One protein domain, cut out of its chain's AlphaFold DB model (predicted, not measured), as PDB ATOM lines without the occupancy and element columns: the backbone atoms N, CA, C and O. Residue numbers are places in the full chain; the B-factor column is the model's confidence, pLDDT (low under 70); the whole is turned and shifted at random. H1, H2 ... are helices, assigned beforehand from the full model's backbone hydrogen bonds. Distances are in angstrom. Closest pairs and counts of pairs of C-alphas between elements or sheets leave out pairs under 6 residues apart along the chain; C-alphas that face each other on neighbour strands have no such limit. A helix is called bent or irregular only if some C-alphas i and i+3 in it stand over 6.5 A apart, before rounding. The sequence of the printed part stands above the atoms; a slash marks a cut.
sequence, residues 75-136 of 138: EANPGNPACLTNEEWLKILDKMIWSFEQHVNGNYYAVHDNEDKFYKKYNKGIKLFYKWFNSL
ATOM      1  N   GLU A  75     132.405 191.598 108.493       94.31
ATOM      2  CA  GLU A  75     132.629 191.693 109.948       94.31
ATOM      3  C   GLU A  75     133.312 193.001 110.358       94.31
ATOM      4  O   GLU A  75     133.011 193.547 111.417       94.31
ATOM      5  N   ALA A  76     134.163 193.547 109.490       93.00
ATOM      6  CA  ALA A  76     134.847 194.819 109.692       93.00
ATOM      7  C   ALA A  76     133.918 196.050 109.606       93.00
ATOM      8  O   ALA A  76     134.402 197.171 109.739       93.00
ATOM      9  N   ASN A  77     132.604 195.850 109.413       82.06
ATOM     10  CA  ASN A  77     131.579 196.891 109.287       82.06
ATOM     11  C   ASN A  77     131.978 197.979 108.267       82.06
ATOM     12  O   ASN A  77     132.300 199.108 108.651       82.06
ATOM     13  N   PRO A  78     131.988 197.631 106.971       85.69
ATOM     14  CA  PRO A  78     132.563 198.465 105.931       85.69
ATOM     15  C   PRO A  78     131.664 199.659 105.600       85.69
ATOM     16  O   PRO A  78     130.472 199.675 105.927       85.69
ATOM     17  N   GLY A  79     132.218 200.630 104.872       89.50
ATOM     18  CA  GLY A  79     131.419 201.668 104.230       89.50
ATOM     19  C   GLY A  79     130.323 201.064 103.343       89.50
ATOM     20  O   GLY A  79     130.484 199.992 102.752       89.50
ATOM     21  N   ASN A  80     129.180 201.744 103.257       95.12
ATOM     22  CA  ASN A  80     128.066 201.336 102.404       95.12
ATOM     23  C   ASN A  80     127.866 202.316 101.233       95.12
ATOM     24  O   ASN A  80     128.139 203.512 101.366       95.12
ATOM     25  N   PRO A  81     127.338 201.846 100.086       95.50
ATOM     26  CA  PRO A  81     126.911 202.732  99.008       95.50
ATOM     27  C   PRO A  81     125.934 203.804  99.500       95.50
ATOM     28  O   PRO A  81     125.026 203.503 100.273       95.50
ATOM     29  N   ALA A  82     126.061 205.031  98.984       92.75
ATOM     30  CA  ALA A  82     125.240 206.173  99.402       92.75
ATOM     31  C   ALA A  82     123.724 205.973  99.192       92.75
ATOM     32  O   ALA A  82     122.915 206.631  99.837       92.75
ATOM     33  N   CYS A  83     123.331 205.074  98.284       95.31
ATOM     34  CA  CYS A  83     121.934 204.756  97.987       95.31
ATOM     35  C   CYS A  83     121.346 203.618  98.836       95.31
ATOM     36  O   CYS A  83     120.219 203.204  98.575       95.31
ATOM     37  N   LEU A  84     122.098 203.090  99.804       96.56
ATOM     38  CA  LEU A  84     121.674 202.009 100.690       96.56
ATOM     39  C   LEU A  84     121.853 202.423 102.145       96.56
ATOM     40  O   LEU A  84     122.745 203.197 102.481       96.56
ATOM     41  N   THR A  85     121.051 201.844 103.024       96.31
ATOM     42  CA  THR A  85     121.365 201.780 104.453       96.31
ATOM     43  C   THR A  85     122.450 200.729 104.712       96.31
ATOM     44  O   THR A  85     122.640 199.801 103.919       96.31
ATOM     45  N   ASN A  86     123.137 200.824 105.856       94.81
ATOM     46  CA  ASN A  86     124.100 199.795 106.264       94.81
ATOM     47  C   ASN A  86     123.426 198.408 106.353       94.81
ATOM     48  O   ASN A  86     123.934 197.426 105.825       94.81
ATOM     49  N   GLU A  87     122.211 198.325 106.904       96.19
ATOM     50  CA  GLU A  87     121.476 197.057 106.997       96.19
ATOM     51  C   GLU A  87     121.191 196.427 105.618       96.19
ATOM     52  O   GLU A  87     121.355 195.219 105.428       96.19
ATOM     53  N   GLU A  88     120.782 197.227 104.629       97.38
ATOM     54  CA  GLU A  88     120.582 196.743 103.258       97.38
ATOM     55  C   GLU A  88     121.889 196.270 102.622       97.38
ATOM     56  O   GLU A  88     121.892 195.260 101.907       97.38
ATOM     57  N   TRP A  89     122.992 196.967 102.897       97.44
ATOM     58  CA  TRP A  89     124.311 196.599 102.403       97.44
ATOM     59  C   TRP A  89     124.802 195.278 102.999       97.44
ATOM     60  O   TRP A  89     125.164 194.372 102.246       97.44
ATOM     61  N   LEU A  90     124.696 195.096 104.317       96.88
ATOM     62  CA  LEU A  90     125.040 193.835 104.982       96.88
ATOM     63  C   LEU A  90     124.216 192.659 104.430       96.88
ATOM     64  O   LEU A  90     124.774 191.606 104.129       96.88
ATOM     65  N   LYS A  91     122.915 192.855 104.162       97.94
ATOM     66  CA  LYS A  91     122.060 191.836 103.511       97.94
ATOM     67  C   LYS A  91     122.475 191.514 102.073       97.94
ATOM     68  O   LYS A  91     122.098 190.465 101.538       97.94
ATOM     69  N   ILE A  92     123.146 192.434 101.384       98.25
ATOM     70  CA  ILE A  92     123.711 192.201 100.053       98.25
ATOM     71  C   ILE A  92     125.022 191.422 100.177       98.25
ATOM     72  O   ILE A  92     125.171 190.420  99.472       98.25
ATOM     73  N   LEU A  93     125.905 191.813 101.103       98.25
ATOM     74  CA  LEU A  93     127.142 191.092 101.409       98.25
ATOM     75  C   LEU A  93     126.858 189.637 101.801       98.25
ATOM     76  O   LEU A  93     127.462 188.735 101.228       98.25
ATOM     77  N   ASP A  94     125.859 189.385 102.653       98.44
ATOM     78  CA  ASP A  94     125.436 188.031 103.049       98.44
ATOM     79  C   ASP A  94     125.121 187.129 101.844       98.44
ATOM     80  O   ASP A  94     125.462 185.946 101.815       98.44
ATOM     81  N   LYS A  95     124.487 187.683 100.802       98.62
ATOM     82  CA  LYS A  95     124.136 186.928  99.587       98.62
ATOM     83  C   LYS A  95     125.361 186.616  98.734       98.62
ATOM     84  O   LYS A  95     125.421 185.539  98.136       98.62
ATOM     85  N   MET A  96     126.302 187.557  98.646       98.44
ATOM     86  CA  MET A  96     127.574 187.336  97.959       98.44
ATOM     87  C   MET A  96     128.380 186.257  98.688       98.44
ATOM     88  O   MET A  96     128.751 185.264  98.066       98.44
ATOM     89  N   ILE A  97     128.563 186.411 100.006       98.38
ATOM     90  CA  ILE A  97     129.307 185.484 100.872       98.38
ATOM     91  C   ILE A  97     128.737 184.079 100.760       98.38
ATOM     92  O   ILE A  97     129.492 183.154 100.482       98.38
ATOM     93  N   TRP A  98     127.414 183.922 100.872       97.94
ATOM     94  CA  TRP A  98     126.777 182.612 100.738       97.94
ATOM     95  C   TRP A  98     127.113 181.934  99.403       97.94
ATOM     96  O   TRP A  98     127.329 180.727  99.366       97.94
ATOM     97  N   SER A  99     127.177 182.693  98.304       97.25
ATOM     98  CA  SER A  99     127.466 182.130  96.978       97.25
ATOM     99  C   SER A  99     128.935 181.731  96.836       97.25
ATOM    100  O   SER A  99     129.217 180.651  96.328       97.25
ATOM    101  N   PHE A 100     129.864 182.555  97.325       97.19
ATOM    102  CA  PHE A 100     131.288 182.207  97.338       97.19
ATOM    103  C   PHE A 100     131.585 181.022  98.264       97.19
ATOM    104  O   PHE A 100     132.351 180.143  97.886       97.19
ATOM    105  N   GLU A 101     130.915 180.934  99.413       96.06
ATOM    106  CA  GLU A 101     130.988 179.777 100.311       96.06
ATOM    107  C   GLU A 101     130.586 178.484  99.599       96.06
ATOM    108  O   GLU A 101     131.323 177.503  99.638       96.06
ATOM    109  N   GLN A 102     129.453 178.510  98.885       94.56
ATOM    110  CA  GLN A 102     128.971 177.368  98.105       94.56
ATOM    111  C   GLN A 102     129.912 176.968  96.960       94.56
ATOM    112  O   GLN A 102     129.859 175.839  96.475       94.56
ATOM    113  N   HIS A 103     130.734 177.896  96.474       92.88
ATOM    114  CA  HIS A 103     131.736 177.594  95.460       92.88
ATOM    115  C   HIS A 103     132.951 176.911  96.094       92.88
ATOM    116  O   HIS A 103     133.349 175.830  95.670       92.88
ATOM    117  N   VAL A 104     133.482 177.505  97.167       92.06
ATOM    118  CA  VAL A 104     134.684 177.037  97.873       92.06
ATOM    119  C   VAL A 104     134.476 175.665  98.531       92.06
ATOM    120  O   VAL A 104     135.397 174.851  98.563       92.06
ATOM    121  N   ASN A 105     133.267 175.365  99.010       91.00
ATOM    122  CA  ASN A 105     132.936 174.049  99.571       91.00
ATOM    123  C   ASN A 105     132.573 172.991  98.505       91.00
ATOM    124  O   ASN A 105     132.320 171.837  98.839       91.00
ATOM    125  N   GLY A 106     132.557 173.362  97.221       87.94
ATOM    126  CA  GLY A 106     132.269 172.461  96.107       87.94
ATOM    127  C   GLY A 106     130.786 172.157  95.869       87.94
ATOM    128  O   GLY A 106     130.470 171.509  94.871       87.94
ATOM    129  N   ASN A 107     129.862 172.658  96.696       88.81
ATOM    130  CA  ASN A 107     128.420 172.430  96.521       88.81
ATOM    131  C   ASN A 107     127.907 172.955  95.176       88.81
ATOM    132  O   ASN A 107     126.963 172.404  94.615       88.81
ATOM    133  N   TYR A 108     128.541 173.998  94.637       84.62
ATOM    134  CA  TYR A 108     128.258 174.510  93.299       84.62
ATOM    135  C   TYR A 108     128.351 173.427  92.208       84.62
ATOM    136  O   TYR A 108     127.522 173.412  91.301       84.62
ATOM    137  N   TYR A 109     129.298 172.492  92.321       83.31
ATOM    138  CA  TYR A 109     129.506 171.419  91.342       83.31
ATOM    139  C   TYR A 109     128.506 170.262  91.470       83.31
ATOM    140  O   TYR A 109     128.364 169.473  90.538       83.31
ATOM    141  N   ALA A 110     127.794 170.161  92.596       80.69
ATOM    142  CA  ALA A 110     126.793 169.120  92.833       80.69
ATOM    143  C   ALA A 110     125.435 169.414  92.162       80.69
ATOM    144  O   ALA A 110     124.500 168.622  92.271       80.69
ATOM    145  N   VAL A 111     125.300 170.564  91.493       75.81
ATOM    146  CA  VAL A 111     124.040 171.032  90.908       75.81
ATOM    147  C   VAL A 111     124.087 170.841  89.398       75.81
ATOM    148  O   VAL A 111     124.932 171.413  88.717       75.81
ATOM    149  N   HIS A 112     123.159 170.044  88.870       68.81
ATOM    150  CA  HIS A 112     123.116 169.692  87.446       68.81
ATOM    151  C   HIS A 112     121.994 170.392  86.665       68.81
ATOM    152  O   HIS A 112     121.912 170.233  85.450       68.81
ATOM    153  N   ASP A 113     121.148 171.175  87.342       74.44
ATOM    154  CA  ASP A 113     120.005 171.862  86.739       74.44
ATOM    155  C   ASP A 113     120.042 173.374  87.019       74.44
ATOM    156  O   ASP A 113     120.089 173.828  88.164       74.44
ATOM    157  N   ASN A 114     119.983 174.169  85.950       67.44
ATOM    158  CA  ASN A 114     119.977 175.628  86.014       67.44
ATOM    159  C   ASN A 114     118.646 176.198  86.536       67.44
ATOM    160  O   ASN A 114     118.578 177.369  86.936       67.44
ATOM    161  N   GLU A 115     117.579 175.397  86.542       69.44
ATOM    162  CA  GLU A 115     116.308 175.759  87.160       69.44
ATOM    163  C   GLU A 115     116.271 175.504  88.668       69.44
ATOM    164  O   GLU A 115     115.366 176.022  89.343       69.44
ATOM    165  N   ASP A 116     117.284 174.813  89.201       82.31
ATOM    166  CA  ASP A 116     117.399 174.506  90.616       82.31
ATOM    167  C   ASP A 116     117.397 175.794  91.456       82.31
ATOM    168  O   ASP A 116     118.043 176.811  91.156       82.31
ATOM    169  N   LYS A 117     116.626 175.764  92.546       88.81
ATOM    170  CA  LYS A 117     116.502 176.877  93.494       88.81
ATOM    171  C   LYS A 117     117.868 177.299  94.045       88.81
ATOM    172  O   LYS A 117     118.089 178.493  94.266       88.81
ATOM    173  N   PHE A 118     118.772 176.347  94.246       91.31
ATOM    174  CA  PHE A 118     120.165 176.567  94.594       91.31
ATOM    175  C   PHE A 118     120.883 177.361  93.508       91.31
ATOM    176  O   PHE A 118     121.416 178.426  93.816       91.31
ATOM    177  N   TYR A 119     120.850 176.913  92.246       90.31
ATOM    178  CA  TYR A 119     121.560 177.582  91.148       90.31
ATOM    179  C   TYR A 119     121.071 179.023  90.956       90.31
ATOM    180  O   TYR A 119     121.863 179.961  90.819       90.31
ATOM    181  N   LYS A 120     119.753 179.241  91.058       92.25
ATOM    182  CA  LYS A 120     119.146 180.583  91.036       92.25
ATOM    183  C   LYS A 120     119.623 181.452  92.204       92.25
ATOM    184  O   LYS A 120     119.920 182.634  92.005       92.25
ATOM    185  N   LYS A 121     119.711 180.896  93.420       95.31
ATOM    186  CA  LYS A 121     120.206 181.610  94.609       95.31
ATOM    187  C   LYS A 121     121.697 181.942  94.487       95.31
ATOM    188  O   LYS A 121     122.065 183.086  94.745       95.31
ATOM    189  N   TYR A 122     122.510 180.989  94.039       95.25
ATOM    190  CA  TYR A 122     123.945 181.144  93.800       95.25
ATOM    191  C   TYR A 122     124.210 182.265  92.789       95.25
ATOM    192  O   TYR A 122     124.873 183.258  93.090       95.25
ATOM    193  N   ASN A 123     123.568 182.199  91.622       94.19
ATOM    194  CA  ASN A 123     123.743 183.214  90.586       94.19
ATOM    195  C   ASN A 123     123.277 184.602  91.014       94.19
ATOM    196  O   ASN A 123     123.818 185.609  90.555       94.19
ATOM    197  N   LYS A 124     122.276 184.689  91.893       96.75
ATOM    198  CA  LYS A 124     121.848 185.973  92.448       96.75
ATOM    199  C   LYS A 124     122.968 186.630  93.258       96.75
ATOM    200  O   LYS A 124     123.155 187.836  93.120       96.75
ATOM    201  N   GLY A 125     123.705 185.877  94.075       98.06
ATOM    202  CA  GLY A 125     124.828 186.424  94.838       98.06
ATOM    203  C   GLY A 125     126.021 186.796  93.960       98.06
ATOM    204  O   GLY A 125     126.555 187.890  94.121       98.06
ATOM    205  N   ILE A 126     126.364 185.976  92.961       97.38
ATOM    206  CA  ILE A 126     127.431 186.304  91.993       97.38
ATOM    207  C   ILE A 126     127.099 187.576  91.196       97.38
ATOM    208  O   ILE A 126     127.937 188.466  91.054       97.38
ATOM    209  N   LYS A 127     125.850 187.733  90.740       98.12
ATOM    210  CA  LYS A 127     125.397 188.967  90.068       98.12
ATOM    211  C   LYS A 127     125.476 190.192  90.976       98.12
ATOM    212  O   LYS A 127     125.786 191.282  90.499       98.12
ATOM    213  N   LEU A 128     125.185 190.031  92.268       98.50
ATOM    214  CA  LEU A 128     125.347 191.108  93.242       98.50
ATOM    215  C   LEU A 128     126.821 191.479  93.413       98.50
ATOM    216  O   LEU A 128     127.114 192.670  93.407       98.50
ATOM    217  N   PHE A 129     127.723 190.499  93.503       98.19
ATOM    218  CA  PHE A 129     129.165 190.748  93.565       98.19
ATOM    219  C   PHE A 129     129.643 191.559  92.358       98.19
ATOM    220  O   PHE A 129     130.234 192.614  92.542       98.19
ATOM    221  N   TYR A 130     129.288 191.142  91.137       97.31
ATOM    222  CA  TYR A 130     129.591 191.911  89.924       97.31
ATOM    223  C   TYR A 130     129.044 193.346  89.993       97.31
ATOM    224  O   TYR A 130     129.774 194.304  89.747       97.31
ATOM    225  N   LYS A 131     127.769 193.507  90.374       97.94
ATOM    226  CA  LYS A 131     127.115 194.822  90.457       97.94
ATOM    227  C   LYS A 131     127.820 195.771  91.431       97.94
ATOM    228  O   LYS A 131     127.888 196.965  91.160       97.94
ATOM    229  N   TRP A 132     128.288 195.256  92.564       97.50
ATOM    230  CA  TRP A 132     128.811 196.061  93.670       97.50
ATOM    231  C   TRP A 132     130.317 195.920  93.875       97.50
ATOM    232  O   TRP A 132     130.827 196.335  94.910       97.50
ATOM    233  N   PHE A 133     131.040 195.368  92.901       97.06
ATOM    234  CA  PHE A 133     132.482 195.151  92.998       97.06
ATOM    235  C   PHE A 133     133.234 196.437  93.377       97.06
ATOM    236  O   PHE A 133     134.035 196.448  94.306       97.06
ATOM    237  N   ASN A 134     132.874 197.562  92.750       95.00
ATOM    238  CA  ASN A 134     133.457 198.880  93.029       95.00
ATOM    239  C   ASN A 134     132.943 199.533  94.330       95.00
ATOM    240  O   ASN A 134     133.207 200.703  94.589       95.00
ATOM    241  N   SER A 135     132.161 198.813  95.133       95.94
ATOM    242  CA  SER A 135     131.656 199.252  96.438       95.94
ATOM    243  C   SER A 135     132.244 198.451  97.602       95.94
ATOM    244  O   SER A 135     131.804 198.615  98.733       95.94
ATOM    245  N   LEU A 136     133.238 197.597  97.339       95.00
ATOM    246  CA  LEU A 136     133.981 196.854  98.356       95.00
ATOM    247  C   LEU A 136     135.158 197.692  98.890       95.00
ATOM    248  O   LEU A 136     136.319 197.354  98.674       95.00
TER     249      LEU A 136
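Overview. This is residues 75 to 136 of the 138 residues of an uncharacterized protein of Bacteroidetes bacterium ADurb.Bin302 (UniProt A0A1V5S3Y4). Two long helices, H1 and H3, cross as an X near their middles and run opposite ways. At one end of the X the chain passes from H1 to H3 through a small cap of links around the short helix H2; at the other end, residues 75 to 85 form a stretch with no named element that leads into H1. The printed part has 62 residues with three named helices, in the order H1, H2, H3, and no named strand; the class is all helix. It is only just loose, close to compact, with a radius of gyration of the C-alphas of 12.8 A, and its outline is elongated, spanning 38 by 21 by 18 A.

Along the chain. H1, residues 86 to 104, begins with C-alpha 86 at (124.100, 199.795, 106.264) and is 26.5 A long from first to last C-alpha. H3, residues 117 to 135, has the same number of residues, 19, and is 27.2 A long; it begins with C-alpha 117 at (116.502, 176.877, 93.494) and ends with C-alpha 135 at (131.656, 199.252, 96.438). H3 has a kink of 26 degrees near residue 129, and it is irregular: C-alphas 131 and 134 are 8.0 A apart. H2, residues 107 to 110, measures 5.2 A.

Arrangement. H1 and H3 touch, and their closest C-alphas, those of Met 96 and Gly 125, are 4.3 A apart. H3 touches H1 with residues 121 to 129 alone. Their lines stand at a steep tilt of 59 degrees, and they run opposite ways. H2 is close to H1 but not clearly touching; the closest C-alphas, of Gln 102 and Tyr 108, are 5.6 A apart. H2 is also close to H3 but not clearly touching, with the closest C-alphas, of Tyr 108 and Tyr 119, 7.7 A apart. In the backbone, 14 of 15 O i to N i+4 pairs in H1 and 13 of 15 in H3 are within hydrogen-bond range, while H2 is too short for such a pair and has its one O i to N i+3 pair within range.

Size, cuts and confidence. The two C-alphas farthest apart are those of Ala 82 and His 112, at 38.4 A, whereas the first and last printed C-alphas, of Glu 75 and Leu 136, are 12.8 A apart. The printed part has no cut. The link from H1 to H2 is tight, with 2 residues, and the link from H2 to H3 is short, with 6. The mean pLDDT of the printed part is 92.3; residue 112 and residues 114 to 115 are under 70.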